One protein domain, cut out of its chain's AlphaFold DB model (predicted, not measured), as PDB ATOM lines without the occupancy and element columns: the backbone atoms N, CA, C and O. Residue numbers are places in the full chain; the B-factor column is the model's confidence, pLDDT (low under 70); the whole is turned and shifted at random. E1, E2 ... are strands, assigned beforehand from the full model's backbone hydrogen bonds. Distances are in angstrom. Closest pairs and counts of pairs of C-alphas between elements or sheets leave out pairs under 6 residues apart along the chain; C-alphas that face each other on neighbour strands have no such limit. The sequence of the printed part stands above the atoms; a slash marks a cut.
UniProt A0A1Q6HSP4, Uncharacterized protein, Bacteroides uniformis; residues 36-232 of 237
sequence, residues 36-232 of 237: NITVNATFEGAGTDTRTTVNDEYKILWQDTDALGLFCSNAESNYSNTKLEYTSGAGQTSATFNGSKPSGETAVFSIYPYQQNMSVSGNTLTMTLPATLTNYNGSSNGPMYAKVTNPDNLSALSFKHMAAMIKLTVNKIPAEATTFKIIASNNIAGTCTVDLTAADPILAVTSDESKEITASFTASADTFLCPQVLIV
ATOM      1  N   ASN A  36       6.302 -40.557  22.477       66.69
ATOM      2  CA  ASN A  36       5.592 -39.664  21.570       66.69
ATOM      3  C   ASN A  36       4.395 -40.421  20.997       66.69
ATOM      4  O   ASN A  36       4.546 -41.536  20.495       66.69
ATOM      5  N   ILE A  37       3.222 -39.816  21.113       75.50
ATOM      6  CA  ILE A  37       1.949 -40.382  20.684       75.50
ATOM      7  C   ILE A  37       1.326 -39.478  19.633       75.50
ATOM      8  O   ILE A  37       1.308 -38.255  19.784       75.50
ATOM      9  N   THR A  38       0.792 -40.110  18.595       77.69
ATOM     10  CA  THR A  38       0.033 -39.467  17.527       77.69
ATOM     11  C   THR A  38      -1.411 -39.934  17.633       77.69
ATOM     12  O   THR A  38      -1.677 -41.133  17.743       77.69
ATOM     13  N   VAL A  39      -2.336 -38.981  17.643       75.94
ATOM     14  CA  VAL A  39      -3.766 -39.197  17.861       75.94
ATOM     15  C   VAL A  39      -4.530 -38.594  16.699       75.94
ATOM     16  O   VAL A  39      -4.468 -37.384  16.493       75.94
ATOM     17  N   ASN A  40      -5.293 -39.411  15.974       74.25
ATOM     18  CA  ASN A  40      -6.228 -38.898  14.978       74.25
ATOM     19  C   ASN A  40      -7.598 -38.775  15.646       74.25
ATOM     20  O   ASN A  40      -8.196 -39.777  16.041       74.25
ATOM     21  N   ALA A  41      -8.081 -37.546  15.791       66.62
ATOM     22  CA  ALA A  41      -9.382 -37.238  16.358       66.62
ATOM     23  C   ALA A  41     -10.444 -37.140  15.253       66.62
ATOM     24  O   ALA A  41     -10.207 -36.535  14.206       66.62
ATOM     25  N   THR A  42     -11.625 -37.701  15.498       68.56
ATOM     26  CA  THR A  42     -12.807 -37.636  14.619       68.56
ATOM     27  C   THR A  42     -14.053 -37.331  15.446       68.56
ATOM     28  O   THR A  42     -14.092 -37.675  16.623       68.56
ATOM     29  N   PHE A  43     -15.100 -36.759  14.855       62.66
ATOM     30  CA  PHE A  43     -16.401 -36.606  15.527       62.66
ATOM     31  C   PHE A  43     -17.309 -37.826  15.294       62.66
ATOM     32  O   PHE A  43     -17.325 -38.387  14.196       62.66
ATOM     33  N   GLU A  44     -18.088 -38.231  16.303       55.53
ATOM     34  CA  GLU A  44     -19.114 -39.268  16.122       55.53
ATOM     35  C   GLU A  44     -20.265 -38.751  15.239       55.53
ATOM     36  O   GLU A  44     -20.853 -37.703  15.507       55.53
ATOM     37  N   GLY A  45     -20.615 -39.511  14.195       47.06
ATOM     38  CA  GLY A  45     -21.701 -39.162  13.269       47.06
ATOM     39  C   GLY A  45     -21.268 -38.520  11.952       47.06
ATOM     40  O   GLY A  45     -22.017 -37.751  11.358       47.06
ATOM     41  N   ALA A  46     -20.112 -38.916  11.409       45.38
ATOM     42  CA  ALA A  46     -19.789 -38.688   9.992       45.38
ATOM     43  C   ALA A  46     -20.821 -39.310   9.005       45.38
ATOM     44  O   ALA A  46     -20.752 -39.047   7.805       45.38
ATOM     45  N   GLY A  47     -21.777 -40.109   9.501       41.69
ATOM     46  CA  GLY A  47     -22.990 -40.539   8.802       41.69
ATOM     47  C   GLY A  47     -24.270 -40.006   9.470       41.69
ATOM     48  O   GLY A  47     -24.580 -40.393  10.592       41.69
ATOM     49  N   THR A  48     -24.976 -39.146   8.730       40.00
ATOM     50  CA  THR A  48     -26.381 -38.670   8.824       40.00
ATOM     51  C   THR A  48     -27.013 -38.215  10.152       40.00
ATOM     52  O   THR A  48     -27.710 -37.205  10.108       40.00
ATOM     53  N   ASP A  49     -26.833 -38.880  11.300       40.69
ATOM     54  CA  ASP A  49     -27.792 -38.777  12.426       40.69
ATOM     55  C   ASP A  49     -27.192 -38.527  13.832       40.69
ATOM     56  O   ASP A  49     -27.682 -39.054  14.833       40.69
ATOM     57  N   THR A  50     -26.190 -37.645  13.963       38.25
ATOM     58  CA  THR A  50     -25.878 -36.995  15.259       38.25
ATOM     59  C   THR A  50     -26.134 -35.483  15.203       38.25
ATOM     60  O   THR A  50     -25.685 -34.755  14.319       38.25
ATOM     61  N   ARG A  51     -26.923 -34.977  16.159       40.06
ATOM     62  CA  ARG A  51     -27.388 -33.578  16.193       40.06
ATOM     63  C   ARG A  51     -26.420 -32.661  16.956       40.06
ATOM     64  O   ARG A  51     -26.766 -32.151  18.020       40.06
ATOM     65  N   THR A  52     -25.217 -32.426  16.431       35.75
ATOM     66  CA  THR A  52     -24.318 -31.354  16.923       35.75
ATOM     67  C   THR A  52     -23.319 -30.928  15.845       35.75
ATOM     68  O   THR A  52     -22.641 -31.751  15.244       35.75
ATOM     69  N   THR A  53     -23.360 -29.644  15.488       40.41
ATOM     70  CA  THR A  53     -22.991 -29.091  14.165       40.41
ATOM     71  C   THR A  53     -22.690 -27.571  14.350       40.41
ATOM     72  O   THR A  53     -22.934 -27.072  15.445       40.41
ATOM     73  N   VAL A  54     -22.177 -26.728  13.433       47.47
ATOM     74  CA  VAL A  54     -22.534 -26.509  12.009       47.47
ATOM     75  C   VAL A  54     -21.427 -25.706  11.247       47.47
ATOM     76  O   VAL A  54     -21.271 -24.509  11.515       47.47
ATOM     77  N   ASN A  55     -20.742 -26.268  10.233       48.28
ATOM     78  CA  ASN A  55     -20.236 -25.533   9.041       48.28
ATOM     79  C   ASN A  55     -21.393 -25.334   8.020       48.28
ATOM     80  O   ASN A  55     -22.527 -25.665   8.355       48.28
ATOM     81  N   ASP A  56     -21.198 -24.783   6.817       51.72
ATOM     82  CA  ASP A  56     -22.324 -24.562   5.873       51.72
ATOM     83  C   ASP A  56     -23.111 -25.846   5.507       51.72
ATOM     84  O   ASP A  56     -24.316 -25.795   5.272       51.72
ATOM     85  N   GLU A  57     -22.462 -27.013   5.546       49.75
ATOM     86  CA  GLU A  57     -23.043 -28.354   5.386       49.75
ATOM     87  C   GLU A  57     -23.414 -29.024   6.723       49.75
ATOM     88  O   GLU A  57     -23.496 -30.254   6.810       49.75
ATOM     89  N   TYR A  58     -23.588 -28.243   7.786       56.94
ATOM     90  CA  TYR A  58     -23.628 -28.733   9.162       56.94
ATOM     91  C   TYR A  58     -22.252 -29.334   9.566       56.94
ATOM     92  O   TYR A  58     -21.240 -28.783   9.153       56.94
ATOM     93  N   LYS A  59     -22.134 -30.374  10.411       62.12
ATOM     94  CA  LYS A  59     -20.824 -30.903  10.911       62.12
ATOM     95  C   LYS A  59     -20.022 -29.884  11.775       62.12
ATOM     96  O   LYS A  59     -20.483 -28.766  11.982       62.12
ATOM     97  N   ILE A  60     -18.847 -30.257  12.305       70.25
ATOM     98  CA  ILE A  60     -17.892 -29.401  13.065       70.25
ATOM     99  C   ILE A  60     -16.476 -29.592  12.495       70.25
ATOM    100  O   ILE A  60     -16.189 -30.654  11.944       70.25
ATOM    101  N   LEU A  61     -15.610 -28.573  12.592       80.94
ATOM    102  CA  LEU A  61     -14.259 -28.566  12.015       80.94
ATOM    103  C   LEU A  61     -13.190 -28.194  13.053       80.94
ATOM    104  O   LEU A  61     -13.326 -27.170  13.726       80.94
ATOM    105  N   TRP A  62     -12.107 -28.970  13.107       86.19
ATOM    106  CA  TRP A  62     -10.916 -28.657  13.907       86.19
ATOM    107  C   TRP A  62     -10.178 -27.421  13.372       86.19
ATOM    108  O   TRP A  62     -10.223 -27.133  12.175       86.19
ATOM    109  N   GLN A  63      -9.473 -26.713  14.250       86.25
ATOM    110  CA  GLN A  63      -8.643 -25.541  13.965       86.25
ATOM    111  C   GLN A  63      -7.177 -25.807  14.339       86.25
ATOM    112  O   GLN A  63      -6.871 -26.731  15.090       86.25
ATOM    113  N   ASP A  64      -6.257 -24.984  13.840       88.75
ATOM    114  CA  ASP A  64      -4.823 -25.101  14.137       88.75
ATOM    115  C   ASP A  64      -4.439 -24.648  15.559       88.75
ATOM    116  O   ASP A  64      -3.373 -25.002  16.061       88.75
ATOM    117  N   THR A  65      -5.333 -23.924  16.236       88.50
ATOM    118  CA  THR A  65      -5.221 -23.544  17.653       88.50
ATOM    119  C   THR A  65      -5.724 -24.607  18.634       88.50
ATOM    120  O   THR A  65      -5.618 -24.403  19.845       88.50
ATOM    121  N   ASP A  66      -6.329 -25.698  18.156       90.81
ATOM    122  CA  ASP A  66      -6.966 -26.689  19.025       90.81
ATOM    123  C   ASP A  66      -5.948 -27.546  19.794       90.81
ATOM    124  O   ASP A  66      -4.845 -27.842  19.333       90.81
ATOM    125  N   ALA A  67      -6.348 -27.998  20.983       94.25
ATOM    126  CA  ALA A  67      -5.566 -28.916  21.802       94.25
ATOM    127  C   ALA A  67      -6.471 -29.838  22.623       94.25
ATOM    128  O   ALA A  67      -7.569 -29.450  23.036       94.25
ATOM    129  N   LEU A  68      -5.978 -31.044  22.901       96.06
ATOM    130  CA  LEU A  68      -6.685 -32.080  23.657       96.06
ATOM    131  C   LEU A  68      -5.999 -32.318  25.006       96.06
ATOM    132  O   LEU A  68      -4.774 -32.285  25.096       96.06
ATOM    133  N   GLY A  69      -6.764 -32.603  26.057       96.88
ATOM    134  CA  GLY A  69      -6.240 -33.246  27.263       96.88
ATOM    135  C   GLY A  69      -6.345 -34.753  27.121       96.88
ATOM    136  O   GLY A  69      -7.448 -35.266  26.947       96.88
ATOM    137  N   LEU A  70      -5.230 -35.477  27.173       96.75
ATOM    138  CA  LEU A  70      -5.226 -36.931  27.294       96.75
ATOM    139  C   LEU A  70      -5.095 -37.308  28.767       96.75
ATOM    140  O   LEU A  70      -4.085 -36.999  29.407       96.75
ATOM    141  N   PHE A  71      -6.106 -38.000  29.281       96.88
ATOM    142  CA  PHE A  71      -6.120 -38.504  30.643       96.88
ATOM    143  C   PHE A  71      -5.545 -39.911  30.691       96.88
ATOM    144  O   PHE A  71      -6.036 -40.829  30.023       96.88
ATOM    145  N   CYS A  72      -4.494 -40.069  31.491       95.25
ATOM    146  CA  CYS A  72      -3.805 -41.337  31.684       95.25
ATOM    147  C   CYS A  72      -3.849 -41.717  33.165       95.25
ATOM    148  O   CYS A  72      -3.670 -40.848  34.013       95.25
ATOM    149  N   SER A  73      -4.107 -42.985  33.481       94.81
ATOM    150  CA  SER A  73      -4.133 -43.488  34.856       94.81
ATOM    151  C   SER A  73      -2.832 -44.198  35.219       94.81
ATOM    152  O   SER A  73      -2.239 -44.909  34.402       94.81
ATOM    153  N   ASN A  74      -2.395 -44.033  36.467       92.69
ATOM    154  CA  ASN A  74      -1.337 -44.844  37.063       92.69
ATOM    155  C   ASN A  74      -1.919 -46.093  37.770       92.69
ATOM    156  O   ASN A  74      -3.133 -46.293  37.827       92.69
ATOM    157  N   ALA A  75      -1.052 -46.930  38.349       89.75
ATOM    158  CA  ALA A  75      -1.453 -48.148  39.066       89.75
ATOM    159  C   ALA A  75      -2.305 -47.906  40.336       89.75
ATOM    160  O   ALA A  75      -2.919 -48.837  40.851       89.75
ATOM    161  N   GLU A  76      -2.358 -46.671  40.837       89.25
ATOM    162  CA  GLU A  76      -3.142 -46.244  42.004       89.25
ATOM    163  C   GLU A  76      -4.506 -45.657  41.591       89.25
ATOM    164  O   GLU A  76      -5.281 -45.234  42.442       89.25
ATOM    165  N   SER A  77      -4.810 -45.626  40.284       85.56
ATOM    166  CA  SER A  77      -5.951 -44.913  39.682       85.56
ATOM    167  C   SER A  77      -5.920 -43.385  39.846       85.56
ATOM    168  O   SER A  77      -6.935 -42.721  39.642       85.56
ATOM    169  N   ASN A  78      -4.751 -42.809  40.149       91.56
ATOM    170  CA  ASN A  78      -4.513 -41.372  40.008       91.56
ATOM    171  C   ASN A  78      -4.367 -41.023  38.517       91.56
ATOM    172  O   ASN A  78      -3.753 -41.783  37.763       91.56
ATOM    173  N   TYR A  79      -4.911 -39.877  38.094       94.81
ATOM    174  CA  TYR A  79      -4.915 -39.447  36.692       94.81
ATOM    175  C   TYR A  79      -3.959 -38.279  36.430       94.81
ATOM    176  O   TYR A  79      -4.023 -37.253  37.109       94.81
ATOM    177  N   SER A  80      -3.145 -38.390  35.380       94.75
ATOM    178  CA  SER A  80      -2.484 -37.250  34.740       94.75
ATOM    179  C   SER A  80      -3.371 -36.644  33.644       94.75
ATOM    180  O   SER A  80      -4.235 -37.316  33.083       94.75
ATOM    181  N   ASN A  81      -3.142 -35.368  33.324       96.06
ATOM    182  CA  ASN A  81      -3.792 -34.629  32.236       96.06
ATOM    183  C   ASN A  81      -2.690 -34.057  31.335       96.06
ATOM    184  O   ASN A  81      -2.100 -33.020  31.650       96.06
ATOM    185  N   THR A  82      -2.366 -34.754  30.243       94.12
ATOM    186  CA  THR A  82      -1.280 -34.340  29.342       94.12
ATOM    187  C   THR A  82      -1.830 -33.682  28.083       94.12
ATOM    188  O   THR A  82      -2.698 -34.242  27.416       94.12
ATOM    189  N   LYS A  83      -1.309 -32.500  27.734       96.44
ATOM    190  CA  LYS A  83      -1.703 -31.781  26.520       96.44
ATOM    191  C   LYS A  83      -1.228 -32.517  25.261       96.44
ATOM    192  O   LYS A  83      -0.061 -32.896  25.172       96.44
ATOM    193  N   LEU A  84      -2.121 -32.657  24.286       95.69
ATOM    194  CA  LEU A  84      -1.801 -32.976  22.897       95.69
ATOM    195  C   LEU A  84      -1.996 -31.705  22.063       95.69
ATOM    196  O   LEU A  84      -3.066 -31.095  22.104       95.69
ATOM    197  N   GLU A  85      -0.963 -31.316  21.327       96.12
ATOM    198  CA  GLU A  85      -0.958 -30.154  20.438       96.12
ATOM    199  C   GLU A  85      -1.475 -30.541  19.049       96.12
ATOM    200  O   GLU A  85      -1.188 -31.641  18.564       96.12
ATOM    201  N   TYR A  86      -2.202 -29.643  18.382       94.44
ATOM    202  CA  TYR A  86      -2.553 -29.802  16.969       94.44
ATOM    203  C   TYR A  86      -1.306 -30.017  16.089       94.44
ATOM    204  O   TYR A  86      -0.210 -29.535  16.374       94.44
ATOM    205  N   THR A  87      -1.458 -30.764  14.993       95.25
ATOM    206  CA  THR A  87      -0.407 -30.960  13.980       95.25
ATOM    207  C   THR A  87      -0.927 -30.824  12.547       95.25
ATOM    208  O   THR A  87      -0.253 -30.218  11.716       95.25
ATOM    209  N   SER A  88      -2.097 -31.381  12.219       93.88
ATOM    210  CA  SER A  88      -2.675 -31.286  10.868       93.88
ATOM    211  C   SER A  88      -4.189 -31.525  10.864       93.88
ATOM    212  O   SER A  88      -4.709 -32.178  11.763       93.88
ATOM    213  N   GLY A  89      -4.903 -31.030   9.846       88.38
ATOM    214  CA  GLY A  89      -6.353 -31.237   9.685       88.38
ATOM    215  C   GLY A  89      -7.246 -30.034  10.018       88.38
ATOM    216  O   GLY A  89      -8.457 -30.198  10.141       88.38
ATOM    217  N   ALA A  90      -6.691 -28.825  10.142       87.69
ATOM    218  CA  ALA A  90      -7.498 -27.613  10.280       87.69
ATOM    219  C   ALA A  90      -8.487 -27.463   9.106       87.69
ATOM    220  O   ALA A  90      -8.161 -27.747   7.948       87.69
ATOM    221  N   GLY A  91      -9.715 -27.046   9.412       82.81
ATOM    222  CA  GLY A  91     -10.816 -26.970   8.454       82.81
ATOM    223  C   GLY A  91     -11.428 -28.323   8.063       82.81
ATOM    224  O   GLY A  91     -12.224 -28.358   7.128       82.81
ATOM    225  N   GLN A  92     -11.088 -29.425   8.746       85.06
ATOM    226  CA  GLN A  92     -11.620 -30.771   8.481       85.06
ATOM    227  C   GLN A  92     -12.378 -31.345   9.689       85.06
ATOM    228  O   GLN A  92     -12.187 -30.928  10.831       85.06
ATOM    229  N   THR A  93     -13.215 -32.359   9.444       83.62
ATOM    230  CA  THR A  93     -13.901 -33.148  10.491       83.62
ATOM    231  C   THR A  93     -12.978 -34.144  11.210       83.62
ATOM    232  O   THR A  93     -13.403 -34.826  12.147       83.62
ATOM    233  N   SER A  94     -11.714 -34.243  10.784       87.44
ATOM    234  CA  SER A  94     -10.679 -35.066  11.405       87.44
ATOM    235  C   SER A  94      -9.334 -34.341  11.446       87.44
ATOM    236  O   SER A  94      -8.957 -33.659  10.495       87.44
ATOM    237  N   ALA A  95      -8.606 -34.485  12.552       91.06
ATOM    238  CA  ALA A  95      -7.313 -33.834  12.752       91.06
ATOM    239  C   ALA A  95      -6.328 -34.733  13.501       91.06
ATOM    240  O   ALA A  95      -6.720 -35.619  14.260       91.06
ATOM    241  N   THR A  96      -5.039 -34.497  13.274       94.25
ATOM    242  CA  THR A  96      -3.930 -35.186  13.935       94.25
ATOM    243  C   THR A  96      -3.368 -34.296  15.034       94.25
ATOM    244  O   THR A  96      -3.004 -33.146  14.776       94.25
ATOM    245  N   PHE A  97      -3.245 -34.856  16.231       94.88
ATOM    246  CA  PHE A  97      -2.645 -34.238  17.408       94.88
ATOM    247  C   PHE A  97      -1.429 -35.051  17.858       94.88
ATOM    248  O   PHE A  97      -1.412 -36.277  17.727       94.88
ATOM    249  N   ASN A  98      -0.419 -34.385  18.414       94.25
ATOM    250  CA  ASN A  98       0.785 -35.021  18.943       94.25
ATOM    251  C   ASN A  98       1.061 -34.597  20.388       94.25
ATOM    252  O   ASN A  98       0.810 -33.465  20.792       94.25
ATOM    253  N   GLY A  99       1.634 -35.510  21.164       90.44
ATOM    254  CA  GLY A  99       2.090 -35.247  22.527       90.44
ATOM    255  C   GLY A  99       2.961 -36.387  23.037       90.44
ATOM    256  O   GLY A  99       3.509 -37.160  22.251       90.44
ATOM    257  N   SER A 100       3.060 -36.537  24.356       87.00
ATOM    258  CA  SER A 100       3.696 -37.705  24.974       87.00
ATOM    259  C   SER A 100       2.783 -38.310  26.031       87.00
ATOM    260  O   SER A 100       2.223 -37.580  26.841       87.00
ATOM    261  N   LYS A 101       2.690 -39.640  26.094       87.12
ATOM    262  CA  LYS A 101       2.102 -40.316  27.258       87.12
ATOM    263  C   LYS A 101       3.159 -40.415  28.370       87.12
ATOM    264  O   LYS A 101       4.312 -40.730  28.051       87.12
ATOM    265  N   PRO A 102       2.820 -40.213  29.656       89.19
ATOM    266  CA  PRO A 102       3.732 -40.533  30.748       89.19
ATOM    267  C   PRO A 102       4.177 -42.008  30.737       89.19
ATOM    268  O   PRO A 102       3.518 -42.894  30.173       89.19
ATOM    269  N   SER A 103       5.339 -42.265  31.337       88.50
ATOM    270  CA  SER A 103       5.903 -43.614  31.445       88.50
ATOM    271  C   SER A 103       5.214 -44.380  32.575       88.50
ATOM    272  O   SER A 103       5.014 -43.826  33.651       88.50
ATOM    273  N   GLY A 104       4.840 -45.638  32.334       89.31
ATOM    274  CA  GLY A 104       4.119 -46.476  33.303       89.31
ATOM    275  C   GLY A 104       2.615 -46.192  33.457       89.31
ATOM    276  O   GLY A 104       1.934 -46.983  34.098       89.31
ATOM    277  N   GLU A 105       2.083 -45.123  32.858       93.94
ATOM    278  CA  GLU A 105       0.642 -44.814  32.866       93.94
ATOM    279  C   GLU A 105      -0.089 -45.352  31.624       93.94
ATOM    280  O   GLU A 105       0.508 -45.506  30.556       93.94
ATOM    281  N   THR A 106      -1.398 -45.572  31.734       93.88
ATOM    282  CA  THR A 106      -2.274 -46.092  30.670       93.88
ATOM    283  C   THR A 106      -3.239 -45.005  30.207       93.88
ATOM    284  O   THR A 106      -3.892 -44.388  31.037       93.88
ATOM    285  N   ALA A 107      -3.367 -44.757  28.901       94.44
ATOM    286  CA  ALA A 107      -4.324 -43.773  28.380       94.44
ATOM    287  C   ALA A 107      -5.775 -44.286  28.497       94.44
ATOM    288  O   ALA A 107      -6.051 -45.418  28.106       94.44
ATOM    289  N   VAL A 108      -6.697 -43.467  29.022       95.19
ATOM    290  CA  VAL A 108      -8.071 -43.895  29.380       95.19
ATOM    291  C   VAL A 108      -9.153 -43.130  28.613       95.19
ATOM    292  O   VAL A 108     -10.120 -43.722  28.129       95.19
ATOM    293  N   PHE A 109      -9.007 -41.814  28.478       95.69
ATOM    294  CA  PHE A 109      -9.916 -40.964  27.708       95.69
ATOM    295  C   PHE A 109      -9.231 -39.652  27.317       95.69
ATOM    296  O   PHE A 109      -8.161 -39.322  27.827       95.69
ATOM    297  N   SER A 110      -9.847 -38.890  26.418       96.31
ATOM    298  CA  SER A 110      -9.399 -37.552  26.049       96.31
ATOM    299  C   SER A 110     -10.551 -36.549  26.052       96.31
ATOM    300  O   SER A 110     -11.693 -36.905  25.763       96.31
ATOM    301  N   ILE A 111     -10.239 -35.301  26.402       96.06
ATOM    302  CA  ILE A 111     -11.165 -34.172  26.500       96.06
ATOM    303  C   ILE A 111     -10.718 -33.057  25.558       96.06
ATOM    304  O   ILE A 111      -9.545 -32.682  25.540       96.06
ATOM    305  N   TYR A 112     -11.673 -32.484  24.834       93.25
ATOM    306  CA  TYR A 112     -11.550 -31.168  24.211       93.25
ATOM    307  C   TYR A 112     -12.458 -30.168  24.948       93.25
ATOM    308  O   TYR A 112     -13.540 -30.576  25.379       93.25
ATOM    309  N   PRO A 113     -12.093 -28.876  25.052       92.25
ATOM    310  CA  PRO A 113     -10.761 -28.321  24.803       92.25
ATOM    311  C   PRO A 113      -9.790 -28.644  25.950       92.25
ATOM    312  O   PRO A 113     -10.209 -28.851  27.089       92.25
ATOM    313  N   TYR A 114      -8.482 -28.651  25.676       95.19
ATOM    314  CA  TYR A 114      -7.473 -28.743  26.734       95.19
ATOM    315  C   TYR A 114      -7.569 -27.569  27.716       95.19
ATOM    316  O   TYR A 114      -7.590 -26.405  27.317       95.19
ATOM    317  N   GLN A 115      -7.509 -27.878  29.011       94.56
ATOM    318  CA  GLN A 115      -7.310 -26.907  30.084       94.56
ATOM    319  C   GLN A 115      -6.365 -27.524  31.122       94.56
ATOM    320  O   GLN A 115      -6.504 -28.694  31.489       94.56
ATOM    321  N   GLN A 116      -5.396 -26.744  31.600       95.38
ATOM    322  CA  GLN A 116      -4.351 -27.230  32.510       95.38
ATOM    323  C   GLN A 116      -4.888 -27.585  33.906       95.38
ATOM    324  O   GLN A 116      -4.315 -28.422  34.596       95.38
ATOM    325  N   ASN A 117      -5.998 -26.965  34.313       93.44
ATOM    326  CA  ASN A 117      -6.654 -27.165  35.604       93.44
ATOM    327  C   ASN A 117      -7.698 -28.299  35.613       93.44
ATOM    328  O   ASN A 117      -8.303 -28.533  36.661       93.44
ATOM    329  N   MET A 118      -7.929 -29.003  34.494       95.75
ATOM    330  CA  MET A 118      -8.830 -30.161  34.513       95.75
ATOM    331  C   MET A 118      -8.233 -31.290  35.356       95.75
ATOM    332  O   MET A 118      -7.042 -31.592  35.248       95.75
ATOM    333  N   SER A 119      -9.071 -31.926  36.169       95.75
ATOM    334  CA  SER A 119      -8.674 -32.940  37.150       95.75
ATOM    335  C   SER A 119      -9.737 -34.030  37.279       95.75
ATOM    336  O   SER A 119     -10.905 -33.788  36.984       95.75
ATOM    337  N   VAL A 120      -9.342 -35.225  37.723       97.00
ATOM    338  CA  VAL A 120     -10.268 -36.325  38.029       97.00
ATOM    339  C   VAL A 120     -10.155 -36.670  39.509       97.00
ATOM    340  O   VAL A 120      -9.049 -36.831  40.020       97.00
ATOM    341  N   SER A 121     -11.294 -36.801  40.188       94.31
ATOM    342  CA  SER A 121     -11.385 -37.280  41.568       94.31
ATOM    343  C   SER A 121     -12.392 -38.425  41.634       94.31
ATOM    344  O   SER A 121     -13.583 -38.237  41.372       94.31
ATOM    345  N   GLY A 122     -11.908 -39.638  41.915       91.69
ATOM    346  CA  GLY A 122     -12.694 -40.861  41.735       91.69
ATOM    347  C   GLY A 122     -13.129 -41.015  40.275       91.69
ATOM    348  O   GLY A 122     -12.288 -41.177  39.395       91.69
ATOM    349  N   ASN A 123     -14.438 -40.918  40.027       92.50
ATOM    350  CA  ASN A 123     -15.025 -40.980  38.684       92.50
ATOM    351  C   ASN A 123     -15.456 -39.604  38.142       92.50
ATOM    352  O   ASN A 123     -15.981 -39.529  37.033       92.50
ATOM    353  N   THR A 124     -15.268 -38.524  38.905       95.75
ATOM    354  CA  THR A 124     -15.707 -37.180  38.514       95.75
ATOM    355  C   THR A 124     -14.561 -36.430  37.851       95.75
ATOM    356  O   THR A 124     -13.566 -36.120  38.508       95.75
ATOM    357  N   LEU A 125     -14.710 -36.100  36.569       96.94
ATOM    358  CA  LEU A 125     -13.891 -35.086  35.902       96.94
ATOM    359  C   LEU A 125     -14.425 -33.696  36.269       96.94
ATOM    360  O   LEU A 125     -15.629 -33.456  36.184       96.94
ATOM    361  N   THR A 126     -13.525 -32.776  36.605       96.50
ATOM    362  CA  THR A 126     -13.807 -31.352  36.820       96.50
ATOM    363  C   THR A 126     -13.086 -30.517  35.762       96.50
ATOM    364  O   THR A 126     -11.897 -30.723  35.514       96.50
ATOM    365  N   MET A 127     -13.791 -29.556  35.161       94.75
ATOM    366  CA  MET A 127     -13.262 -28.580  34.195       94.75
ATOM    367  C   MET A 127     -13.953 -27.212  34.353       94.75
ATOM    368  O   MET A 127     -14.813 -27.048  35.217       94.75
ATOM    369  N   THR A 128     -13.603 -26.216  33.534       92.19
ATOM    370  CA  THR A 128     -14.193 -24.866  33.596       92.19
ATOM    371  C   THR A 128     -14.754 -24.437  32.241       92.19
ATOM    372  O   THR A 128     -14.036 -24.405  31.245       92.19
ATOM    373  N   LEU A 129     -16.020 -24.032  32.188       89.44
ATOM    374  CA  LEU A 129     -16.575 -23.323  31.036       89.44
ATOM    375  C   LEU A 129     -16.353 -21.811  31.182       89.44
ATOM    376  O   LEU A 129     -16.737 -21.244  32.205       89.44
ATOM    377  N   PRO A 130     -15.754 -21.127  30.193       87.19
ATOM    378  CA  PRO A 130     -15.474 -19.700  30.298       87.19
ATOM    379  C   PRO A 130     -16.748 -18.856  30.150       87.19
ATOM    380  O   PRO A 130     -17.417 -18.894  29.120       87.19
ATOM    381  N   ALA A 131     -17.040 -18.023  31.153       89.12
ATOM    382  CA  ALA A 131     -18.111 -17.018  31.084       89.12
ATOM    383  C   ALA A 131     -17.786 -15.852  30.124       89.12
ATOM    384  O   ALA A 131     -18.677 -15.088  29.749       89.12
ATOM    385  N   THR A 132     -16.526 -15.733  29.690       88.12
ATOM    386  CA  THR A 132     -16.078 -14.735  28.713       88.12
ATOM    387  C   THR A 132     -15.299 -15.401  27.583       88.12
ATOM    388  O   THR A 132     -14.295 -16.064  27.834       88.12
ATOM    389  N   LEU A 133     -15.723 -15.183  26.338       83.31
ATOM    390  CA  LEU A 133     -14.997 -15.582  25.129       83.31
ATOM    391  C   LEU A 133     -14.379 -14.328  24.500       83.31
ATOM    392  O   LEU A 133     -15.105 -13.400  24.156       83.31
ATOM    393  N   THR A 134     -13.057 -14.265  24.360       83.69
ATOM    394  CA  THR A 134     -12.368 -13.093  23.792       83.69
ATOM    395  C   THR A 134     -12.036 -13.284  22.315       83.69
ATOM    396  O   THR A 134     -11.642 -14.370  21.903       83.69
ATOM    397  N   ASN A 135     -12.172 -12.214  21.522       74.56
ATOM    398  CA  ASN A 135     -11.877 -12.194  20.078       74.56
ATOM    399  C   ASN A 135     -12.594 -13.317  19.302       74.56
ATOM    400  O   ASN A 135     -12.022 -13.958  18.422       74.56
ATOM    401  N   TYR A 136     -13.853 -13.566  19.663       73.56
ATOM    402  CA  TYR A 136     -14.657 -14.661  19.154       73.56
ATOM    403  C   TYR A 136     -14.872 -14.547  17.635       73.56
ATOM    404  O   TYR A 136     -15.475 -13.593  17.142       73.56
ATOM    405  N   ASN A 137     -14.399 -15.557  16.906       68.25
ATOM    406  CA  ASN A 137     -14.300 -15.594  15.443       68.25
ATOM    407  C   ASN A 137     -15.224 -16.637  14.773       68.25
ATOM    408  O   ASN A 137     -15.178 -16.792  13.557       68.25
ATOM    409  N   GLY A 138     -16.042 -17.364  15.546       63.19
ATOM    410  CA  GLY A 138     -16.885 -18.469  15.058       63.19
ATOM    411  C   GLY A 138     -16.417 -19.874  15.460       63.19
ATOM    412  O   GLY A 138     -17.183 -20.823  15.287       63.19
ATOM    413  N   SER A 139     -15.211 -20.022  16.023       64.44
ATOM    414  CA  SER A 139     -14.715 -21.297  16.568       64.44
ATOM    415  C   SER A 139     -15.566 -21.795  17.746       64.44
ATOM    416  O   SER A 139     -16.228 -21.013  18.436       64.44
ATOM    417  N   SER A 140     -15.566 -23.110  17.987       65.19
ATOM    418  CA  SER A 140     -16.457 -23.747  18.963       65.19
ATOM    419  C   SER A 140     -15.691 -24.365  20.128       65.19
ATOM    420  O   SER A 140     -15.133 -25.446  20.002       65.19
ATOM    421  N   ASN A 141     -15.739 -23.726  21.299       69.75
ATOM    422  CA  ASN A 141     -15.115 -24.234  22.531       69.75
ATOM    423  C   ASN A 141     -15.981 -25.290  23.254       69.75
ATOM    424  O   ASN A 141     -15.876 -25.455  24.469       69.75
ATOM    425  N   GLY A 142     -16.901 -25.951  22.545       80.06
ATOM    426  CA  GLY A 142     -17.884 -26.852  23.143       80.06
ATOM    427  C   GLY A 142     -17.258 -28.172  23.612       80.06
ATOM    428  O   GLY A 142     -16.744 -28.899  22.762       80.06
ATOM    429  N   PRO A 143     -17.309 -28.530  24.914       87.75
ATOM    430  CA  PRO A 143     -16.586 -29.689  25.409       87.75
ATOM    431  C   PRO A 143     -17.024 -31.022  24.815       87.75
ATOM    432  O   PRO A 143     -18.216 -31.304  24.634       87.75
ATOM    433  N   MET A 144     -16.026 -31.861  24.555       90.25
ATOM    434  CA  MET A 144     -16.186 -33.186  23.974       90.25
ATOM    435  C   MET A 144     -15.322 -34.217  24.697       90.25
ATOM    436  O   MET A 144     -14.230 -33.905  25.169       90.25
ATOM    437  N   TYR A 145     -15.805 -35.456  24.726       93.19
ATOM    438  CA  TYR A 145     -15.163 -36.619  25.333       93.19
ATOM    439  C   TYR A 145     -14.928 -37.704  24.281       93.19
ATOM    440  O   TYR A 145     -15.828 -38.022  23.503       93.19
ATOM    441  N   ALA A 146     -13.741 -38.307  24.294       93.69
ATOM    442  CA  ALA A 146     -13.429 -39.521  23.551       93.69
ATOM    443  C   ALA A 146     -12.881 -40.591  24.499       93.69
ATOM    444  O   ALA A 146     -11.862 -40.389  25.159       93.69
ATOM    445  N   LYS A 147     -13.526 -41.758  24.543       92.88
ATOM    446  CA  LYS A 147     -13.033 -42.914  25.303       92.88
ATOM    447  C   LYS A 147     -11.879 -43.581  24.559       92.88
ATOM    448  O   LYS A 147     -12.005 -43.860  23.368       92.88
ATOM    449  N   VAL A 148     -10.787 -43.897  25.253       93.31
ATOM    450  CA  VAL A 148      -9.731 -44.744  24.683       93.31
ATOM    451  C   VAL A 148     -10.218 -46.193  24.711       93.31
ATOM    452  O   VAL A 148     -10.521 -46.741  25.768       93.31
ATOM    453  N   THR A 149     -10.319 -46.813  23.537       90.06
ATOM    454  CA  THR A 149     -10.719 -48.223  23.379       90.06
ATOM    455  C   THR A 149      -9.524 -49.168  23.261       90.06
ATOM    456  O   THR A 149      -9.650 -50.351  23.566       90.06
ATOM    457  N   ASN A 150      -8.359 -48.650  22.860       89.88
ATOM    458  CA  ASN A 150      -7.084 -49.357  22.832       89.88
ATOM    459  C   ASN A 150      -5.971 -48.411  23.337       89.88
ATOM    460  O   ASN A 150      -5.636 -47.461  22.629       89.88
ATOM    461  N   PRO A 151      -5.396 -48.626  24.537       87.38
ATOM    462  CA  PRO A 151      -4.382 -47.730  25.101       87.38
ATOM    463  C   PRO A 151      -3.030 -47.796  24.379       87.38
ATOM    464  O   PRO A 151      -2.265 -46.834  24.450       87.38
ATOM    465  N   ASP A 152      -2.754 -48.895  23.672       84.56
ATOM    466  CA  ASP A 152      -1.527 -49.102  22.895       84.56
ATOM    467  C   ASP A 152      -1.645 -48.565  21.459       84.56
ATOM    468  O   ASP A 152      -0.635 -48.386  20.780       84.56
ATOM    469  N   ASN A 153      -2.865 -48.265  20.991       84.00
ATOM    470  CA  ASN A 153      -3.094 -47.606  19.709       84.00
ATOM    471  C   ASN A 153      -4.140 -46.483  19.795       84.00
ATOM    472  O   ASN A 153      -5.337 -46.705  19.613       84.00
ATOM    473  N   LEU A 154      -3.655 -45.253  19.964       84.81
ATOM    474  CA  LEU A 154      -4.469 -44.035  20.011       84.81
ATOM    475  C   LEU A 154      -4.777 -43.440  18.617       84.81
ATOM    476  O   LEU A 154      -5.267 -42.315  18.527       84.81
ATOM    477  N   SER A 155      -4.519 -44.169  17.519       78.19
ATOM    478  CA  SER A 155      -4.643 -43.661  16.139       78.19
ATOM    479  C   SER A 155      -6.076 -43.374  15.657       78.19
ATOM    480  O   SER A 155      -6.256 -43.091  14.474       78.19
ATOM    481  N   ALA A 156      -7.092 -43.510  16.511       80.62
ATOM    482  CA  ALA A 156      -8.479 -43.153  16.220       80.62
ATOM    483  C   ALA A 156      -9.255 -42.896  17.526       80.62
ATOM    484  O   ALA A 156      -9.682 -43.840  18.193       80.62
ATOM    485  N   LEU A 157      -9.459 -41.626  17.885       91.00
ATOM    486  CA  LEU A 157     -10.328 -41.218  18.993       91.00
ATOM    487  C   LEU A 157     -11.589 -40.533  18.453       91.00
ATOM    488  O   LEU A 157     -11.510 -39.474  17.831       91.00
ATOM    489  N   SER A 158     -12.754 -41.130  18.718       90.31
ATOM    490  CA  SER A 158     -14.049 -40.557  18.338       90.31
ATOM    491  C   SER A 158     -14.612 -39.704  19.473       90.31
ATOM    492  O   SER A 158     -14.957 -40.224  20.534       90.31
ATOM    493  N   PHE A 159     -14.710 -38.401  19.236       89.88
ATOM    494  CA  PHE A 159     -15.228 -37.405  20.164       89.88
ATOM    495  C   PHE A 159     -16.754 -37.279  20.064       89.88
ATOM    496  O   PHE A 159     -17.317 -37.162  18.973       89.88
ATOM    497  N   LYS A 160     -17.406 -37.275  21.231       86.44
ATOM    498  CA  LYS A 160     -18.831 -36.991  21.459       86.44
ATOM    499  C   LYS A 160     -18.971 -35.686  22.239       86.44
ATOM    500  O   LYS A 160     -18.133 -35.400  23.090       86.44
ATOM    501  N   HIS A 161     -20.039 -34.923  22.023       84.31
ATOM    502  CA  HIS A 161     -20.319 -33.735  22.836       84.31
ATOM    503  C   HIS A 161     -20.834 -34.084  24.231       84.31
ATOM    504  O   HIS A 161     -21.758 -34.879  24.366       84.31
ATOM    505  N   MET A 162     -20.291 -33.412  25.250       87.38
ATOM    506  CA  MET A 162     -20.779 -33.514  26.634       87.38
ATOM    507  C   MET A 162     -21.863 -32.470  26.963       87.38
ATOM    508  O   MET A 162     -22.488 -32.534  28.017       87.38
ATOM    509  N   ALA A 163     -22.084 -31.487  26.087       81.81
ATOM    510  CA  ALA A 163     -23.057 -30.410  26.262       81.81
ATOM    511  C   ALA A 163     -23.654 -29.977  24.909       81.81
ATOM    512  O   ALA A 163     -23.083 -30.251  23.854       81.81
ATOM    513  N   ALA A 164     -24.811 -29.311  24.922       74.31
ATOM    514  CA  ALA A 164     -25.499 -28.914  23.697       74.31
ATOM    515  C   ALA A 164     -24.880 -27.649  23.079       74.31
ATOM    516  O   ALA A 164     -24.356 -26.780  23.774       74.31
ATOM    517  N   MET A 165     -24.980 -27.517  21.759       72.00
ATOM    518  CA  MET A 165     -24.471 -26.362  21.021       72.00
ATOM    519  C   MET A 165     -25.627 -25.600  20.375       72.00
ATOM    520  O   MET A 165     -26.470 -26.204  19.714       72.00
ATOM    521  N   ILE A 166     -25.653 -24.277  20.542       69.75
ATOM    522  CA  ILE A 166     -26.575 -23.393  19.827       69.75
ATOM    523  C   ILE A 166     -25.766 -22.479  18.912       69.75
ATOM    524  O   ILE A 166     -24.983 -21.651  19.372       69.75
ATOM    525  N   LYS A 167     -25.995 -22.604  17.603       71.44
ATOM    526  CA  LYS A 167     -25.536 -21.643  16.597       71.44
ATOM    527  C   LYS A 167     -26.634 -20.609  16.371       71.44
ATOM    528  O   LYS A 167     -27.749 -20.966  15.993       71.44
ATOM    529  N   LEU A 168     -26.319 -19.338  16.599       69.50
ATOM    530  CA  LEU A 168     -27.206 -18.211  16.315       69.50
ATOM    531  C   LEU A 168     -26.639 -17.413  15.141       69.50
ATOM    532  O   LEU A 168     -25.443 -17.150  15.102       69.50
ATOM    533  N   THR A 169     -27.490 -16.988  14.209       69.31
ATOM    534  CA  THR A 169     -27.102 -16.104  13.099       69.31
ATOM    535  C   THR A 169     -27.705 -14.729  13.333       69.31
ATOM    536  O   THR A 169     -28.928 -14.591  13.342       69.31
ATOM    537  N   VAL A 170     -26.863 -13.709  13.509       69.94
ATOM    538  CA  VAL A 170     -27.316 -12.329  13.730       69.94
ATOM    539  C   VAL A 170     -26.910 -11.479  12.529       69.94
ATOM    540  O   VAL A 170     -25.732 -11.250  12.275       69.94
ATOM    541  N   ASN A 171     -27.908 -11.028  11.772       70.00
ATOM    542  CA  ASN A 171     -27.720 -10.216  10.571       70.00
ATOM    543  C   ASN A 171     -27.757  -8.717  10.912       70.00
ATOM    544  O   ASN A 171     -28.537  -8.312  11.772       70.00
ATOM    545  N   LYS A 172     -27.011  -7.894  10.160       74.88
ATOM    546  CA  LYS A 172     -26.983  -6.417  10.285       74.88
ATOM    547  C   LYS A 172     -26.572  -5.929  11.684       74.88
ATOM    548  O   LYS A 172     -27.253  -5.112  12.300       74.88
ATOM    549  N   ILE A 173     -25.455  -6.453  12.179       74.06
ATOM    550  CA  ILE A 173     -24.861  -6.031  13.451       74.06
ATOM    551  C   ILE A 173     -24.308  -4.598  13.301       74.06
ATOM    552  O   ILE A 173     -23.654  -4.325  12.293       74.06
ATOM    553  N   PRO A 174     -24.555  -3.677  14.255       80.12
ATOM    554  CA  PRO A 174     -23.990  -2.329  14.211       80.12
ATOM    555  C   PRO A 174     -22.454  -2.344  14.224       80.12
ATOM    556  O   PRO A 174     -21.844  -3.171  14.902       80.12
ATOM    557  N   ALA A 175     -21.816  -1.423  13.498       79.25
ATOM    558  CA  ALA A 175     -20.355  -1.385  13.354       79.25
ATOM    559  C   ALA A 175     -19.623  -1.026  14.665       79.25
ATOM    560  O   ALA A 175     -18.439  -1.314  14.823       79.25
ATOM    561  N   GLU A 176     -20.333  -0.416  15.610       82.88
ATOM    562  CA  GLU A 176     -19.896  -0.092  16.964       82.88
ATOM    563  C   GLU A 176     -20.107  -1.233  17.979       82.88
ATOM    564  O   GLU A 176     -19.698  -1.114  19.137       82.88
ATOM    565  N   ALA A 177     -20.747  -2.338  17.581       84.06
ATOM    566  CA  ALA A 177     -20.956  -3.480  18.462       84.06
ATOM    567  C   ALA A 177     -19.642  -4.249  18.690       84.06
ATOM    568  O   ALA A 177     -18.902  -4.554  17.756       84.06
ATOM    569  N   THR A 178     -19.374  -4.587  19.951       87.00
ATOM    570  CA  THR A 178     -18.131  -5.254  20.386       87.00
ATOM    571  C   THR A 178     -18.367  -6.515  21.213       87.00
ATOM    572  O   THR A 178     -17.414  -7.230  21.524       87.00
ATOM    573  N   THR A 179     -19.614  -6.794  21.609       86.88
ATOM    574  CA  THR A 179     -19.971  -7.949  22.444       86.88
ATOM    575  C   THR A 179     -21.317  -8.556  22.062       86.88
ATOM    576  O   THR A 179     -22.253  -7.861  21.666       86.88
ATOM    577  N   PHE A 180     -21.410  -9.876  22.203       82.50
ATOM    578  CA  PHE A 180     -22.633 -10.669  22.162       82.50
ATOM    579  C   PHE A 180     -22.801 -11.345  23.523       82.50
ATOM    580  O   PHE A 180     -21.815 -11.785  24.112       82.50
ATOM    581  N   LYS A 181     -24.027 -11.428  24.041       87.12
ATOM    582  CA  LYS A 181     -24.297 -11.914  25.397       87.12
ATOM    583  C   LYS A 181     -25.476 -12.882  25.401       87.12
ATOM    584  O   LYS A 181     -26.552 -12.533  24.922       87.12
ATOM    585  N   ILE A 182     -25.284 -14.062  25.987       84.12
ATOM    586  CA  ILE A 182     -26.368 -14.984  26.352       84.12
ATOM    587  C   ILE A 182     -26.556 -14.938  27.866       84.12
ATOM    588  O   ILE A 182     -25.585 -14.985  28.616       84.12
ATOM    589  N   ILE A 183     -27.816 -14.867  28.295       88.06
ATOM    590  CA  ILE A 183     -28.245 -14.945  29.693       88.06
ATOM    591  C   ILE A 183     -29.270 -16.078  29.794       88.06
ATOM    592  O   ILE A 183     -30.160 -16.173  28.948       88.06
ATOM    593  N   ALA A 184     -29.160 -16.922  30.819       85.56
ATOM    594  CA  ALA A 184     -30.080 -18.026  31.079       85.56
ATOM    595  C   ALA A 184     -30.652 -17.981  32.508       85.56
ATOM    596  O   ALA A 184     -30.121 -17.321  33.399       85.56
ATOM    597  N   SER A 185     -31.742 -18.717  32.753       85.94
ATOM    598  CA  SER A 185     -32.295 -18.894  34.109       85.94
ATOM    599  C   SER A 185     -31.404 -19.771  35.001       85.94
ATOM    600  O   SER A 185     -31.403 -19.614  36.225       85.94
ATOM    601  N   ASN A 186     -30.637 -20.668  34.376       85.81
ATOM    602  CA  ASN A 186     -29.730 -21.633  34.997       85.81
ATOM    603  C   ASN A 186     -28.269 -21.241  34.728       85.81
ATOM    604  O   ASN A 186     -27.994 -20.394  33.877       85.81
ATOM    605  N   ASN A 187     -27.336 -21.864  35.444       88.62
ATOM    606  CA  ASN A 187     -25.904 -21.652  35.240       88.62
ATOM    607  C   ASN A 187     -25.479 -22.297  33.906       88.62
ATOM    608  O   ASN A 187     -25.906 -23.409  33.593       88.62
ATOM    609  N   ILE A 188     -24.669 -21.591  33.114       86.50
ATOM    610  CA  ILE A 188     -24.241 -21.992  31.758       86.50
ATOM    611  C   ILE A 188     -22.723 -21.895  31.541       86.50
ATOM    612  O   ILE A 188     -22.217 -22.448  30.566       86.50
ATOM    613  N   ALA A 189     -21.995 -21.239  32.445       89.19
ATOM    614  CA  ALA A 189     -20.537 -21.191  32.470       89.19
ATOM    615  C   ALA A 189     -20.030 -21.127  33.919       89.19
ATOM    616  O   ALA A 189     -20.777 -20.719  34.803       89.19
ATOM    617  N   GLY A 190     -18.778 -21.517  34.160       91.31
ATOM    618  CA  GLY A 190     -18.210 -21.702  35.497       91.31
ATOM    619  C   GLY A 190     -17.550 -23.070  35.679       91.31
ATOM    620  O   GLY A 190     -17.251 -23.760  34.701       91.31
ATOM    621  N   THR A 191     -17.326 -23.490  36.923       93.56
ATOM    622  CA  THR A 191     -16.899 -24.855  37.257       93.56
ATOM    623  C   THR A 191     -17.944 -25.872  36.800       93.56
ATOM    624  O   THR A 191     -19.151 -25.682  36.952       93.56
ATOM    625  N   CYS A 192     -17.470 -26.954  36.191       93.00
ATOM    626  CA  CYS A 192     -18.297 -27.982  35.579       93.00
ATOM    627  C   CYS A 192     -17.783 -29.374  35.942       93.00
ATOM    628  O   CYS A 192     -16.571 -29.588  36.017       93.00
ATOM    629  N   THR A 193     -18.696 -30.324  36.115       95.19
ATOM    630  CA  THR A 193     -18.398 -31.724  36.430       95.19
ATOM    631  C   THR A 193     -18.968 -32.674  35.379       95.19
ATOM    632  O   THR A 193     -19.945 -32.361  34.696       95.19
ATOM    633  N   VAL A 194     -18.337 -33.841  35.242       94.69
ATOM    634  CA  VAL A 194     -18.740 -34.933  34.346       94.69
ATOM    635  C   VAL A 194     -18.563 -36.260  35.088       94.69
ATOM    636  O   VAL A 194     -17.484 -36.523  35.624       94.69
ATOM    637  N   ASP A 195     -19.594 -37.108  35.101       95.00
ATOM    638  CA  ASP A 195     -19.502 -38.490  35.594       95.00
ATOM    639  C   ASP A 195     -18.944 -39.407  34.494       95.00
ATOM    640  O   ASP A 195     -19.587 -39.640  33.469       95.00
ATOM    641  N   LEU A 196     -17.738 -39.933  34.711       93.06
ATOM    642  CA  LEU A 196     -17.038 -40.809  33.768       93.06
ATOM    643  C   LEU A 196     -17.545 -42.266  33.784       93.06
ATOM    644  O   LEU A 196     -17.067 -43.080  32.991       93.06
ATOM    645  N   THR A 197     -18.492 -42.620  34.664       91.19
ATOM    646  CA  THR A 197     -19.163 -43.935  34.646       91.19
ATOM    647  C   THR A 197     -20.331 -44.004  33.663       91.19
ATOM    648  O   THR A 197     -20.720 -45.103  33.255       91.19
ATOM    649  N   ALA A 198     -20.871 -42.854  33.250       89.88
ATOM    650  CA  ALA A 198     -21.938 -42.775  32.262       89.88
ATOM    651  C   ALA A 198     -21.487 -43.325  30.895       89.88
ATOM    652  O   ALA A 198     -20.347 -43.134  30.471       89.88
ATOM    653  N   ALA A 199     -22.397 -44.001  30.183       84.50
ATOM    654  CA  ALA A 199     -22.110 -44.567  28.861       84.50
ATOM    655  C   ALA A 199     -21.801 -43.475  27.818       84.50
ATOM    656  O   ALA A 199     -20.850 -43.607  27.048       84.50
ATOM    657  N   ASP A 200     -22.563 -42.383  27.869       82.88
ATOM    658  CA  ASP A 200     -22.332 -41.131  27.154       82.88
ATOM    659  C   ASP A 200     -22.218 -40.012  28.211       82.88
ATOM    660  O   ASP A 200     -23.243 -39.587  28.752       82.88
ATOM    661  N   PRO A 201     -20.999 -39.576  28.590       89.25
ATOM    662  CA  PRO A 201     -20.818 -38.603  29.666       89.25
ATOM    663  C   PRO A 201     -21.384 -37.217  29.335       89.25
ATOM    664  O   PRO A 201     -21.073 -36.633  28.296       89.25
ATOM    665  N   ILE A 202     -22.186 -36.675  30.253       88.94
ATOM    666  CA  ILE A 202     -22.808 -35.349  30.151       88.94
ATOM    667  C   ILE A 202     -22.152 -34.408  31.166       88.94
ATOM    668  O   ILE A 202     -21.886 -34.788  32.307       88.94
ATOM    669  N   LEU A 203     -21.904 -33.173  30.738       90.38
ATOM    670  CA  LEU A 203     -21.365 -32.092  31.551       90.38
ATOM    671  C   LEU A 203     -22.498 -31.363  32.278       90.38
ATOM    672  O   LEU A 203     -23.514 -31.026  31.671       90.38
ATOM    673  N   ALA A 204     -22.296 -31.079  33.563       90.69
ATOM    674  CA  ALA A 204     -23.157 -30.231  34.384       90.69
ATOM    675  C   ALA A 204     -22.357 -29.038  34.936       90.69
ATOM    676  O   ALA A 204     -21.201 -29.199  35.323       90.69
ATOM    677  N   VAL A 205     -22.959 -27.845  34.993       89.00
ATOM    678  CA  VAL A 205     -22.382 -26.692  35.716       89.00
ATOM    679  C   VAL A 205     -22.727 -26.826  37.200       89.00
ATOM    680  O   VAL A 205     -23.850 -27.216  37.530       89.00
ATOM    681  N   THR A 206     -21.799 -26.500  38.098       86.94
ATOM    682  CA  THR A 206     -22.069 -26.519  39.546       86.94
ATOM    683  C   THR A 206     -22.998 -25.375  39.979       86.94
ATOM    684  O   THR A 206     -23.312 -24.466  39.202       86.94
ATOM    685  N   SER A 207     -23.478 -25.414  41.229       75.94
ATOM    686  CA  SER A 207     -24.284 -24.324  41.796       75.94
ATOM    687  C   SER A 207     -23.493 -23.013  41.863       75.94
ATOM    688  O   SER A 207     -22.267 -23.015  41.810       75.94
ATOM    689  N   ASP A 208     -24.215 -21.891  41.949       73.88
ATOM    690  CA  ASP A 208     -23.667 -20.550  42.237       73.88
ATOM    691  C   ASP A 208     -22.673 -19.965  41.203       73.88
ATOM    692  O   ASP A 208     -22.131 -18.877  41.387       73.88
ATOM    693  N   GLU A 209     -22.514 -20.655  40.074       87.25
ATOM    694  CA  GLU A 209     -21.738 -20.269  38.891       87.25
ATOM    695  C   GLU A 209     -22.480 -19.312  37.924       87.25
ATOM    696  O   GLU A 209     -23.634 -18.925  38.133       87.25
ATOM    697  N   SER A 210     -21.817 -18.905  36.832       89.19
ATOM    698  CA  SER A 210     -22.324 -17.884  35.905       89.19
ATOM    699  C   SER A 210     -23.565 -18.312  35.113       89.19
ATOM    700  O   SER A 210     -23.584 -19.319  34.400       89.19
ATOM    701  N   LYS A 211     -24.578 -17.442  35.133       90.81
ATOM    702  CA  LYS A 211     -25.774 -17.488  34.269       90.81
ATOM    703  C   LYS A 211     -25.613 -16.718  32.956       90.81
ATOM    704  O   LYS A 211     -26.569 -16.587  32.192       90.81
ATOM    705  N   GLU A 212     -24.419 -16.187  32.710       90.50
ATOM    706  CA  GLU A 212     -24.083 -15.354  31.560       90.50
ATOM    707  C   GLU A 212     -22.853 -15.899  30.817       90.50
ATOM    708  O   GLU A 212     -21.869 -16.307  31.442       90.50
ATOM    709  N   ILE A 213     -22.900 -15.840  29.483       86.44
ATOM    710  CA  ILE A 213     -21.725 -15.926  28.608       86.44
ATOM    711  C   ILE A 213     -21.656 -14.644  27.773       86.44
ATOM    712  O   ILE A 213     -22.589 -14.347  27.022       86.44
ATOM    713  N   THR A 214     -20.544 -13.913  27.862       88.25
ATOM    714  CA  THR A 214     -20.241 -12.747  27.018       88.25
ATOM    715  C   THR A 214     -19.107 -13.078  26.043       88.25
ATOM    716  O   THR A 214     -17.995 -13.398  26.451       88.25
ATOM    717  N   ALA A 215     -19.362 -12.966  24.742       84.19
ATOM    718  CA  ALA A 215     -18.361 -13.102  23.687       84.19
ATOM    719  C   ALA A 215     -17.991 -11.723  23.122       84.19
ATOM    720  O   ALA A 215     -18.876 -11.017  22.640       84.19
ATOM    721  N   SER A 216     -16.715 -11.327  23.158       86.81
ATOM    722  CA  SER A 216     -16.239 -10.109  22.489       86.81
ATOM    723  C   SER A 216     -15.817 -10.382  21.048       86.81
ATOM    724  O   SER A 216     -15.287 -11.447  20.742       86.81
ATOM    725  N   PHE A 217     -16.044  -9.418  20.161       79.06
ATOM    726  CA  PHE A 217     -15.738  -9.504  18.732       79.06
ATOM    727  C   PHE A 217     -15.411  -8.117  18.160       79.06
ATOM    728  O   PHE A 217     -15.607  -7.094  18.818       79.06
ATOM    729  N   THR A 218     -14.953  -8.067  16.909       78.94
ATOM    730  CA  THR A 218     -14.806  -6.822  16.140       78.94
ATOM    731  C   THR A 218     -15.818  -6.808  15.002       78.94
ATOM    732  O   THR A 218     -15.768  -7.671  14.129       78.94
ATOM    733  N   ALA A 219     -16.744  -5.847  15.007       70.88
ATOM    734  CA  ALA A 219     -17.650  -5.639  13.884       70.88
ATOM    735  C   ALA A 219     -16.954  -4.906  12.723       70.88
ATOM    736  O   ALA A 219     -16.080  -4.063  12.907       70.88
ATOM    737  N   SER A 220     -17.411  -5.201  11.512       63.75
ATOM    738  CA  SER A 220     -17.213  -4.411  10.296       63.75
ATOM    739  C   SER A 220     -18.514  -4.428   9.479       63.75
ATOM    740  O   SER A 220     -19.384  -5.260   9.742       63.75
ATOM    741  N   ALA A 221     -18.672  -3.525   8.507       54.12
ATOM    742  CA  ALA A 221     -19.963  -3.256   7.854       54.12
ATOM    743  C   ALA A 221     -20.664  -4.489   7.233       54.12
ATOM    744  O   ALA A 221     -21.892  -4.547   7.236       54.12
ATOM    745  N   ASP A 222     -19.896  -5.484   6.778       51.97
ATOM    746  CA  ASP A 222     -20.392  -6.720   6.151       51.97
ATOM    747  C   ASP A 222     -20.307  -7.953   7.082       51.97
ATOM    748  O   ASP A 222     -20.340  -9.099   6.631       51.97
ATOM    749  N   THR A 223     -20.163  -7.751   8.399       49.97
ATOM    750  CA  THR A 223     -19.911  -8.855   9.345       49.97
ATOM    751  C   THR A 223     -21.169  -9.659   9.660       49.97
ATOM    752  O   THR A 223     -21.999  -9.274  10.487       49.97
ATOM    753  N   PHE A 224     -21.245 -10.850   9.074       49.06
ATOM    754  CA  PHE A 224     -22.081 -11.936   9.570       49.06
ATOM    755  C   PHE A 224     -21.383 -12.601  10.761       49.06
ATOM    756  O   PHE A 224     -20.467 -13.400  10.572       49.06
ATOM    757  N   LEU A 225     -21.818 -12.313  11.991       48.81
ATOM    758  CA  LEU A 225     -21.446 -13.172  13.114       48.81
ATOM    759  C   LEU A 225     -22.395 -14.357  13.192       48.81
ATOM    760  O   LEU A 225     -23.622 -14.212  13.159       48.81
ATOM    761  N   CYS A 226     -21.801 -15.527  13.389       47.31
ATOM    762  CA  CYS A 226     -22.534 -16.739  13.691       47.31
ATOM    763  C   CYS A 226     -22.044 -17.346  15.016       47.31
ATOM    764  O   CYS A 226     -21.346 -18.363  14.996       47.31
ATOM    765  N   PRO A 227     -22.323 -16.694  16.168       48.19
ATOM    766  CA  PRO A 227     -21.907 -17.190  17.472       48.19
ATOM    767  C   PRO A 227     -22.450 -18.595  17.735       48.19
ATOM    768  O   PRO A 227     -23.659 -18.811  17.852       48.19
ATOM    769  N   GLN A 228     -21.522 -19.543  17.851       49.09
ATOM    770  CA  GLN A 228     -21.756 -20.857  18.429       49.09
ATOM    771  C   GLN A 228     -21.518 -20.730  19.931       49.09
ATOM    772  O   GLN A 228     -20.381 -20.587  20.380       49.09
ATOM    773  N   VAL A 229     -22.596 -20.751  20.711       45.91
ATOM    774  CA  VAL A 229     -22.524 -20.735  22.171       45.91
ATOM    775  C   VAL A 229     -22.973 -22.090  22.687       45.91
ATOM    776  O   VAL A 229     -24.007 -22.630  22.285       45.91
ATOM    777  N   LEU A 230     -22.170 -22.658  23.579       48.31
ATOM    778  CA  LEU A 230     -22.528 -23.874  24.284       48.31
ATOM    779  C   LEU A 230     -23.656 -23.573  25.279       48.31
ATOM    780  O   LEU A 230     -23.556 -22.630  26.061       48.31
ATOM    781  N   ILE A 231     -24.691 -24.410  25.292       48.28
ATOM    782  CA  ILE A 231     -25.630 -24.488  26.409       48.28
ATOM    783  C   ILE A 231     -25.473 -25.852  27.066       48.28
ATOM    784  O   ILE A 231     -25.726 -26.901  26.473       48.28
ATOM    785  N   VAL A 232     -25.066 -25.827  28.328       46.34
ATOM    786  CA  VAL A 232     -25.031 -27.025  29.158       46.34
ATOM    787  C   VAL A 232     -26.464 -27.505  29.397       46.34
ATOM    788  O   VAL A 232     -27.302 -26.699  29.812       46.34
TER     789      VAL A 232
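Overview. This is residues 36 to 232 of the 237 residues of an uncharacterized protein of Bacteroides uniformis (UniProt A0A1Q6HSP4). A closed barrel of seven strands makes one end of the domain, and two small two-stranded pairs, E11 with E14 and E10 with E15, lie toward the other. A twisted sheet of four strands, E6, E7, E12 and E13, stands beside the barrel, with E6 near the start of E3. The printed part has 197 residues and fifteen named strands, E1 to E15 in order, with no named helix; it is all strand by class, though under half of the residues are in named elements. The barrel is mixed and the other three sheets are antiparallel. The whole is compact, with a radius of gyration of the C-alphas of 17.4 A and spans of 56 by 38 by 29 A.

Arrangement. In the barrel, E1, residues 36 to 43, has E4, residues 94 to 101, antiparallel on one side, with N 39 and O 97 2.9 A apart. On the other side it has E9, residues 157 to 161, parallel, with N 159 and O 42 2.8 A apart. E2, residues 67 to 73, E3, residues 79 to 88, and E4 form a meander, each strand the antiparallel neighbour of the one before; N 70 and O 82 are 2.8 A apart, and N 85 and O 98 are 2.8 A apart. E1 to E4 make a Greek key, a meander of three whose fourth strand pairs antiparallel with the first, and so do E2 to E4 with E5, residues 106 to 112, where N 69 and O 111 are 2.8 A apart. E8, residues 144 to 147, is antiparallel to E5, with N 110 and O 146 2.8 A apart, and to E9, with N 145 and O 160 2.8 A apart. Beyond the ring, E6, residues 119 to 121, comes closest to E3 at the C-alphas of Val 120 and Tyr 79, 6.3 A apart. E6 and E7, residues 124 to 129, form a hairpin, with N 126 and O 119 2.8 A apart. E12, residues 190 to 195, is antiparallel to E7, with N 127 and O 192 2.9 A apart, and forms a hairpin with E13, residues 203 to 205, with N 193 and O 204 2.9 A apart. E10, residues 164 to 167, is antiparallel to E15, residues 228 to 231, with N 166 and O 229 2.9 A apart. E11, residues 179 to 183, is antiparallel to E14, residues 212 to 216, with N 180 and O 215 2.8 A apart.

Along the chain. E1 begins at C-alpha 36, (5.592, -39.664, 21.570), and is 23.0 A long. E3 is the longest strand by residues, at 27.2 A; E4, 21.0 A, bends by 52 degrees at residue 98. E15 ends at C-alpha 231, (-25.630, -24.488, 26.409).

Size, cuts and confidence. The C-alphas of Ala 75 and Ala 221, the two farthest apart, are 57.7 A from each other. The printed part has no cut; the links E1 to E2, E7 to E8, E10 to E11 and E14 to E15 are long. The mean pLDDT of the printed part is 80.9, and residues 41 to 59 and 220 to 232 are among those under 70.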